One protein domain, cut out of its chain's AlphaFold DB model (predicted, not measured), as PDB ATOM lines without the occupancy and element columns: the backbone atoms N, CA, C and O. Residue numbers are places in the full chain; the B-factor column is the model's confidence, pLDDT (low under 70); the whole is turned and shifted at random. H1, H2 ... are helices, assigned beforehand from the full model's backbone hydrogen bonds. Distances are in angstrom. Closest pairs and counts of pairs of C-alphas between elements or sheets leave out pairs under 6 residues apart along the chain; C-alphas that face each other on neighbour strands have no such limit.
ATOM      1  N   ALA A  67     244.278 256.458 381.836       88.69
ATOM      2  CA  ALA A  67     244.831 257.164 382.969       88.69
ATOM      3  C   ALA A  67     243.892 258.319 383.363       88.69
ATOM      4  O   ALA A  67     243.083 258.808 382.568       88.69
ATOM      5  N   TRP A  68     243.942 258.714 384.634       87.62
ATOM      6  CA  TRP A  68     243.028 259.719 385.182       87.62
ATOM      7  C   TRP A  68     243.138 261.073 384.476       87.62
ATOM      8  O   TRP A  68     242.129 261.727 384.226       87.62
ATOM      9  N   ASP A  69     244.354 261.476 384.135       87.25
ATOM     10  CA  ASP A  69     244.664 262.665 383.349       87.25
ATOM     11  C   ASP A  69     244.075 262.584 381.935       87.25
ATOM     12  O   ASP A  69     243.389 263.514 381.509       87.25
ATOM     13  N   GLU A  70     244.246 261.454 381.244       87.50
ATOM     14  CA  GLU A  70     243.627 261.218 379.934       87.50
ATOM     15  C   GLU A  70     242.094 261.315 380.030       87.50
ATOM     16  O   GLU A  70     241.444 261.958 379.203       87.50
ATOM     17  N   TRP A  71     241.501 260.735 381.078       91.81
ATOM     18  CA  TRP A  71     240.058 260.775 381.306       91.81
ATOM     19  C   TRP A  71     239.535 262.209 381.476       91.81
ATOM     20  O   TRP A  71     238.545 262.583 380.844       91.81
ATOM     21  N   ILE A  72     240.220 263.029 382.281       89.75
ATOM     22  CA  ILE A  72     239.869 264.440 382.502       89.75
ATOM     23  C   ILE A  72     239.965 265.238 381.201       89.75
ATOM     24  O   ILE A  72     239.079 266.044 380.919       89.75
ATOM     25  N   ILE A  73     240.999 265.000 380.389       88.75
ATOM     26  CA  ILE A  73     241.164 265.673 379.093       88.75
ATOM     27  C   ILE A  73     239.953 265.402 378.199       88.75
ATOM     28  O   ILE A  73     239.368 266.341 377.659       88.75
ATOM     29  N   TYR A  74     239.523 264.145 378.077       88.75
ATOM     30  CA  TYR A  74     238.358 263.808 377.253       88.75
ATOM     31  C   TYR A  74     237.030 264.308 377.832       88.75
ATOM     32  O   TYR A  74     236.095 264.553 377.070       88.75
ATOM     33  N   PHE A  75     236.935 264.464 379.153       91.00
ATOM     34  CA  PHE A  75     235.770 265.051 379.813       91.00
ATOM     35  C   PHE A  75     235.680 266.569 379.597       91.00
ATOM     36  O   PHE A  75     234.618 267.076 379.253       91.00
ATOM     37  N   LEU A  76     236.783 267.305 379.762       89.19
ATOM     38  CA  LEU A  76     236.813 268.764 379.588       89.19
ATOM     39  C   LEU A  76     236.809 269.183 378.116       89.19
ATOM     40  O   LEU A  76     236.323 270.260 377.780       89.19
ATOM     41  N   LEU A  77     237.313 268.331 377.223       86.69
ATOM     42  CA  LEU A  77     237.364 268.578 375.781       86.69
ATOM     43  C   LEU A  77     236.548 267.513 375.025       86.69
ATOM     44  O   LEU A  77     237.093 266.738 374.236       86.69
ATOM     45  N   PRO A  78     235.224 267.435 375.258       82.38
ATOM     46  CA  PRO A  78     234.408 266.328 374.768       82.38
ATOM     47  C   PRO A  78     234.133 266.392 373.261       82.38
ATOM     48  O   PRO A  78     233.856 265.373 372.614       82.38
ATOM     49  N   VAL A  79     234.212 267.587 372.683       77.69
ATOM     50  CA  VAL A  79     234.068 267.843 371.250       77.69
ATOM     51  C   VAL A  79     235.447 268.203 370.716       77.69
ATOM     52  O   VAL A  79     236.142 269.019 371.317       77.69
ATOM     53  N   GLY A  80     235.858 267.574 369.611       64.38
ATOM     54  CA  GLY A  80     237.110 267.927 368.949       64.38
ATOM     55  C   GLY A  80     237.103 269.410 368.582       64.38
ATOM     56  O   GLY A  80     236.104 269.917 368.059       64.38
ATOM     57  N   PHE A  81     238.191 270.115 368.889       57.00
ATOM     58  CA  PHE A  81     238.398 271.492 368.456       57.00
ATOM     59  C   PHE A  81     238.765 271.521 366.974       57.00
ATOM     60  O   PHE A  81     239.828 272.012 366.607       57.00
ATOM     61  N   ASN A  82     237.870 271.052 366.107       51.19
ATOM     62  CA  ASN A  82     238.062 271.233 364.683       51.19
ATOM     63  C   ASN A  82     237.865 272.717 364.380       51.19
ATOM     64  O   ASN A  82     236.757 273.234 364.199       51.19
ATOM     65  N   HIS A  83     238.996 273.413 364.369       43.69
ATOM     66  CA  HIS A  83     239.146 274.719 363.782       43.69
ATOM     67  C   HIS A  83     238.567 274.687 362.374       43.69
ATOM     68  O   HIS A  83     238.853 273.808 361.564       43.69
ATOM     69  N   ARG A  84     237.794 275.721 362.066       47.94
ATOM     70  CA  ARG A  84     237.310 276.087 360.736       47.94
ATOM     71  C   ARG A  84     238.456 276.365 359.720       47.94
ATOM     72  O   ARG A  84     238.268 277.187 358.832       47.94
ATOM     73  N   MET A  85     239.646 275.756 359.847       40.62
ATOM     74  CA  MET A  85     240.890 276.137 359.152       40.62
ATOM     75  C   MET A  85     241.814 274.972 358.706       40.62
ATOM     76  O   MET A  85     243.023 275.166 358.616       40.62
ATOM     77  N   GLY A  86     241.314 273.772 358.371       41.72
ATOM     78  CA  GLY A  86     242.126 272.809 357.596       41.72
ATOM     79  C   GLY A  86     241.781 271.322 357.752       41.72
ATOM     80  O   GLY A  86     240.997 270.958 358.620       41.72
ATOM     81  N   PRO A  87     242.369 270.436 356.921       45.59
ATOM     82  CA  PRO A  87     242.067 268.998 356.882       45.59
ATOM     83  C   PRO A  87     242.795 268.165 357.961       45.59
ATOM     84  O   PRO A  87     242.993 266.960 357.784       45.59
ATOM     85  N   SER A  88     243.253 268.774 359.058       53.03
ATOM     86  CA  SER A  88     243.941 268.053 360.134       53.03
ATOM     87  C   SER A  88     242.932 267.370 361.052       53.03
ATOM     88  O   SER A  88     242.062 268.034 361.600       53.03
ATOM     89  N   LYS A  89     243.059 266.052 361.245       60.25
ATOM     90  CA  LYS A  89     242.292 265.333 362.270       60.25
ATOM     91  C   LYS A  89     242.732 265.795 363.658       60.25
ATOM     92  O   LYS A  89     243.936 265.835 363.921       60.25
ATOM     93  N   ASP A  90     241.775 266.065 364.535       73.12
ATOM     94  CA  ASP A  90     242.052 266.389 365.931       73.12
ATOM     95  C   ASP A  90     242.791 265.246 366.639       73.12
ATOM     96  O   ASP A  90     242.607 264.064 366.328       73.12
ATOM     97  N   HIS A  91     243.622 265.594 367.628       75.00
ATOM     98  CA  HIS A  91     244.379 264.627 368.434       75.00
ATOM     99  C   HIS A  91     243.476 263.532 369.019       75.00
ATOM    100  O   HIS A  91     243.786 262.348 368.923       75.00
ATOM    101  N   ILE A  92     242.306 263.937 369.510       77.06
ATOM    102  CA  ILE A  92     241.271 263.066 370.070       77.06
ATOM    103  C   ILE A  92     240.803 262.031 369.033       77.06
ATOM    104  O   ILE A  92     240.711 260.839 369.329       77.06
ATOM    105  N   ASP A  93     240.552 262.450 367.792       80.44
ATOM    106  CA  ASP A  93     240.095 261.544 366.736       80.44
ATOM    107  C   ASP A  93     241.214 260.601 366.279       80.44
ATOM    108  O   ASP A  93     240.974 259.412 366.045       80.44
ATOM    109  N   MET A  94     242.456 261.090 366.227       82.94
ATOM    110  CA  MET A  94     243.625 260.252 365.952       82.94
ATOM    111  C   MET A  94     243.837 259.185 367.031       82.94
ATOM    112  O   MET A  94     244.143 258.036 366.704       82.94
ATOM    113  N   GLU A  95     243.653 259.522 368.307       85.12
ATOM    114  CA  GLU A  95     243.743 258.557 369.405       85.12
ATOM    115  C   GLU A  95     242.597 257.550 369.394       85.12
ATOM    116  O   GLU A  95     242.839 256.356 369.582       85.12
ATOM    117  N   SER A  96     241.376 257.979 369.070       86.19
ATOM    118  CA  SER A  96     240.254 257.056 368.878       86.19
ATOM    119  C   SER A  96     240.531 256.058 367.751       86.19
ATOM    120  O   SER A  96     240.332 254.851 367.913       86.19
ATOM    121  N   GLU A  97     241.042 256.535 366.611       86.50
ATOM    122  CA  GLU A  97     241.447 255.677 365.493       86.50
ATOM    123  C   GLU A  97     242.574 254.722 365.890       86.50
ATOM    124  O   GLU A  97     242.561 253.552 365.499       86.50
ATOM    125  N   ARG A  98     243.526 255.188 366.706       86.38
ATOM    126  CA  ARG A  98     244.598 254.360 367.262       86.38
ATOM    127  C   ARG A  98     244.025 253.252 368.145       86.38
ATOM    128  O   ARG A  98     244.363 252.090 367.933       86.38
ATOM    129  N   PHE A  99     243.128 253.568 369.077       89.44
ATOM    130  CA  PHE A  99     242.494 252.570 369.946       89.44
ATOM    131  C   PHE A  99     241.700 251.536 369.148       89.44
ATOM    132  O   PHE A  99     241.873 250.339 369.374       89.44
ATOM    133  N   LYS A 100     240.927 251.971 368.146       86.75
ATOM    134  CA  LYS A 100     240.227 251.066 367.218       86.75
ATOM    135  C   LYS A 100     241.200 250.157 366.471       86.75
ATOM    136  O   LYS A 100     240.987 248.953 366.401       86.75
ATOM    137  N   LYS A 101     242.291 250.719 365.942       85.44
ATOM    138  CA  LYS A 101     243.295 249.973 365.171       85.44
ATOM    139  C   LYS A 101     243.993 248.896 366.002       85.44
ATOM    140  O   LYS A 101     244.292 247.831 365.469       85.44
ATOM    141  N   TYR A 102     244.275 249.175 367.272       83.81
ATOM    142  CA  TYR A 102     244.957 248.235 368.164       83.81
ATOM    143  C   TYR A 102     244.005 247.340 368.970       83.81
ATOM    144  O   TYR A 102     244.481 246.477 369.696       83.81
ATOM    145  N   GLY A 103     242.685 247.497 368.819       83.81
ATOM    146  CA  GLY A 103     241.694 246.690 369.536       83.81
ATOM    147  C   GLY A 103     241.550 247.053 371.017       83.81
ATOM    148  O   GLY A 103     241.063 246.244 371.802       83.81
ATOM    149  N   PHE A 104     241.947 248.266 371.416       89.69
ATOM    150  CA  PHE A 104     241.862 248.751 372.800       89.69
ATOM    151  C   PHE A 104     240.425 249.174 373.144       89.69
ATOM    152  O   PHE A 104     240.142 250.343 373.414       89.69
ATOM    153  N   ASN A 105     239.498 248.214 373.110       88.12
ATOM    154  CA  ASN A 105     238.057 248.446 373.239       88.12
ATOM    155  C   ASN A 105     237.676 249.082 374.583       88.12
ATOM    156  O   ASN A 105     236.795 249.937 374.619       88.12
ATOM    157  N   LYS A 106     238.359 248.711 375.674       89.88
ATOM    158  CA  LYS A 106     238.126 249.290 377.009       89.88
ATOM    159  C   LYS A 106     238.461 250.780 377.046       89.88
ATOM    160  O   LYS A 106     237.606 251.576 377.430       89.88
ATOM    161  N   LYS A 107     239.657 251.162 376.579       90.56
ATOM    162  CA  LYS A 107     240.065 252.573 376.478       90.56
ATOM    163  C   LYS A 107     239.159 253.345 375.525       90.56
ATOM    164  O   LYS A 107     238.736 254.447 375.844       90.56
ATOM    165  N   LEU A 108     238.779 252.746 374.395       90.94
ATOM    166  CA  LEU A 108     237.839 253.369 373.465       90.94
ATOM    167  C   LEU A 108     236.482 253.653 374.128       90.94
ATOM    168  O   LEU A 108     235.967 254.760 373.999       90.94
ATOM    169  N   TRP A 109     235.928 252.680 374.855       91.56
ATOM    170  CA  TRP A 109     234.662 252.843 375.569       91.56
ATOM    171  C   TRP A 109     234.760 253.930 376.646       91.56
ATOM    172  O   TRP A 109     233.951 254.854 376.674       91.56
ATOM    173  N   GLN A 110     235.790 253.882 377.487       93.00
ATOM    174  CA  GLN A 110     236.026 254.884 378.525       93.00
ATOM    175  C   GLN A 110     236.219 256.297 377.952       93.00
ATOM    176  O   GLN A 110     235.639 257.243 378.479       93.00
ATOM    177  N   MET A 111     236.952 256.436 376.843       91.81
ATOM    178  CA  MET A 111     237.110 257.696 376.113       91.81
ATOM    179  C   MET A 111     235.749 258.224 375.641       91.81
ATOM    180  O   MET A 111     235.425 259.389 375.861       91.81
ATOM    181  N   THR A 112     234.921 257.377 375.018       89.81
ATOM    182  CA  THR A 112     233.581 257.787 374.563       89.81
ATOM    183  C   THR A 112     232.665 258.181 375.719       89.81
ATOM    184  O   THR A 112     231.920 259.153 375.604       89.81
ATOM    185  N   THR A 113     232.761 257.478 376.846       93.31
ATOM    186  CA  THR A 113     231.988 257.753 378.059       93.31
ATOM    187  C   THR A 113     232.397 259.083 378.694       93.31
ATOM    188  O   THR A 113     231.531 259.905 378.985       93.31
ATOM    189  N   ALA A 114     233.701 259.343 378.843       92.81
ATOM    190  CA  ALA A 114     234.218 260.616 379.352       92.81
ATOM    191  C   ALA A 114     233.732 261.797 378.498       92.81
ATOM    192  O   ALA A 114     233.218 262.779 379.033       92.81
ATOM    193  N   ARG A 115     233.792 261.657 377.165       91.31
ATOM    194  CA  ARG A 115     233.282 262.671 376.230       91.31
ATOM    195  C   ARG A 115     231.784 262.914 376.409       91.31
ATOM    196  O   ARG A 115     231.356 264.060 376.470       91.31
ATOM    197  N   MET A 116     230.979 261.856 376.509       92.50
ATOM    198  CA  MET A 116     229.531 261.988 376.704       92.50
ATOM    199  C   MET A 116     229.206 262.738 378.001       92.50
ATOM    200  O   MET A 116     228.396 263.665 377.985       92.50
ATOM    201  N   PHE A 117     229.878 262.393 379.103       94.94
ATOM    202  CA  PHE A 117     229.712 263.102 380.370       94.94
ATOM    203  C   PHE A 117     230.158 264.561 380.289       94.94
ATOM    204  O   PHE A 117     229.472 265.421 380.834       94.94
ATOM    205  N   GLY A 118     231.236 264.854 379.561       93.19
ATOM    206  CA  GLY A 118     231.670 266.220 379.292       93.19
ATOM    207  C   GLY A 118     230.608 267.051 378.573       93.19
ATOM    208  O   GLY A 118     230.295 268.163 378.992       93.19
ATOM    209  N   VAL A 119     229.988 266.504 377.520       92.56
ATOM    210  CA  VAL A 119     228.887 267.188 376.815       92.56
ATOM    211  C   VAL A 119     227.723 267.472 377.765       92.56
ATOM    212  O   VAL A 119     227.234 268.599 377.813       92.56
ATOM    213  N   ILE A 120     227.297 266.472 378.543       95.50
ATOM    214  CA  ILE A 120     226.206 266.620 379.518       95.50
ATOM    215  C   ILE A 120     226.553 267.695 380.555       95.50
ATOM    216  O   ILE A 120     225.716 268.541 380.866       95.50
ATOM    217  N   PHE A 121     227.790 267.705 381.052       95.94
ATOM    218  CA  PHE A 121     228.279 268.696 382.005       95.94
ATOM    219  C   PHE A 121     228.157 270.126 381.463       95.94
ATOM    220  O   PHE A 121     227.585 270.987 382.132       95.94
ATOM    221  N   TYR A 122     228.608 270.375 380.231       93.62
ATOM    222  CA  TYR A 122     228.478 271.696 379.611       93.62
ATOM    223  C   TYR A 122     227.025 272.098 379.351       93.62
ATOM    224  O   TYR A 122     226.683 273.267 379.524       93.62
ATOM    225  N   ILE A 123     226.158 271.147 378.990       94.56
ATOM    226  CA  ILE A 123     224.718 271.399 378.854       94.56
ATOM    227  C   ILE A 123     224.133 271.851 380.198       94.56
ATOM    228  O   ILE A 123     223.459 272.877 380.250       94.56
ATOM    229  N   ILE A 124     224.427 271.140 381.292       95.94
ATOM    230  CA  ILE A 124     223.950 271.489 382.640       95.94
ATOM    231  C   ILE A 124     224.448 272.875 383.060       95.94
ATOM    232  O   ILE A 124     223.659 273.681 383.549       95.94
ATOM    233  N   ILE A 125     225.729 273.187 382.840       95.06
ATOM    234  CA  ILE A 125     226.281 274.519 383.130       95.06
ATOM    235  C   ILE A 125     225.532 275.600 382.354       95.06
ATOM    236  O   ILE A 125     225.160 276.622 382.927       95.06
ATOM    237  N   LEU A 126     225.285 275.376 381.064       94.75
ATOM    238  CA  LEU A 126     224.566 276.321 380.221       94.75
ATOM    239  C   LEU A 126     223.137 276.548 380.733       94.75
ATOM    240  O   LEU A 126     222.696 277.693 380.804       94.75
ATOM    241  N   PHE A 127     222.449 275.490 381.173       95.94
ATOM    242  CA  PHE A 127     221.157 275.607 381.849       95.94
ATOM    243  C   PHE A 127     221.259 276.458 383.121       95.94
ATOM    244  O   PHE A 127     220.508 277.415 383.270       95.94
ATOM    245  N   ILE A 128     222.213 276.177 384.011       96.00
ATOM    246  CA  ILE A 128     222.385 276.956 385.247       96.00
ATOM    247  C   ILE A 128     222.622 278.437 384.931       96.00
ATOM    248  O   ILE A 128     222.000 279.295 385.546       96.00
ATOM    249  N   ILE A 129     223.470 278.761 383.953       96.06
ATOM    250  CA  ILE A 129     223.760 280.153 383.574       96.06
ATOM    251  C   ILE A 129     222.511 280.868 383.038       96.06
ATOM    252  O   ILE A 129     222.298 282.035 383.351       96.06
ATOM    253  N   ILE A 130     221.682 280.185 382.242       95.69
ATOM    254  CA  ILE A 130     220.460 280.771 381.671       95.69
ATOM    255  C   ILE A 130     219.377 280.966 382.739       95.69
ATOM    256  O   ILE A 130     218.708 281.992 382.727       95.69
ATOM    257  N   PHE A 131     219.205 279.998 383.644       93.44
ATOM    258  CA  PHE A 131     218.125 279.984 384.638       93.44
ATOM    259  C   PHE A 131     218.492 280.629 385.987       93.44
ATOM    260  O   PHE A 131     217.605 280.855 386.804       93.44
ATOM    261  N   SER A 132     219.773 280.913 386.249       88.19
ATOM    262  CA  SER A 132     220.220 281.676 387.434       88.19
ATOM    263  C   SER A 132     220.218 283.193 387.226       88.19
ATOM    264  O   SER A 132     220.577 283.936 388.141       88.19
ATOM    265  N   ARG A 133     219.831 283.643 386.029       62.28
ATOM    266  CA  ARG A 133     219.654 285.046 385.665       62.28
ATOM    267  C   ARG A 133     218.188 285.443 385.775       62.28
ATOM    268  O   ARG A 133     217.953 286.586 386.221       62.28
TER     269      ARG A 133
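This is residues 67 to 133 of the 133 residues of an uncharacterized protein of Leptobacterium flavescens (UniProt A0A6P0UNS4). One long helix, H3, makes the longest axis; the shorter H2 folds back beside its first turns as a helical hairpin, and H1 crosses H3 farther along, at residues 110 to 119. Residues 123 to 133, of which 123 to 131 belong to H3, stick out as a bare arm, and a loop at residues 83 to 88 sticks out elsewhere. The printed part has 67 residues with three named helices, in the order H1, H2, H3, and no named strand; the class is all helix. The whole is loose, with a radius of gyration of the C-alphas of 14.2 A, and flat, spanning 48 by 31 by 16 A.

Find C-alpha 105 at (238.057, 248.446, 373.239); from there H3, residues 105 to 131, runs 39.0 A to C-alpha 131 at (218.125, 279.984, 384.638). Look earlier for H2, residues 91 to 102, 16.4 A long. H1, residues 68 to 76, begins at C-alpha 68 at (243.028, 259.719, 385.182) and is 12.3 A long.

Start at H3, which touches H1 with residues 110 to 119 alone. Their closest C-alphas, of Phe 75 and Gly 118, are 4.3 A apart, and the helices run the same way at a steep tilt of 44 degrees. H2 and H3 form a helical hairpin with a tight link, opposite ways at a shallow tilt of 29 degrees. Residues 96 to 100 of H2 touch residues 105 to 111 of H3, the closest C-alphas being those of Phe 99 and Leu 108, 5.9 A apart. H1 and H2 are close but not clearly touching: their closest C-alphas, of Tyr 74 and Ile 92, are 7.8 A apart. In H1, H2 and H3 every O i to N i+4 pair is within hydrogen-bond range.

The C-alphas of Tyr 102 and Arg 133, the two farthest apart, are 48.0 A apart. The printed part has no cut. Look at residues 77 to 90 for the long link from H1 to H2. The model's confidence is under 70 at residues 80 to 89 and at residue 133, the chain's last.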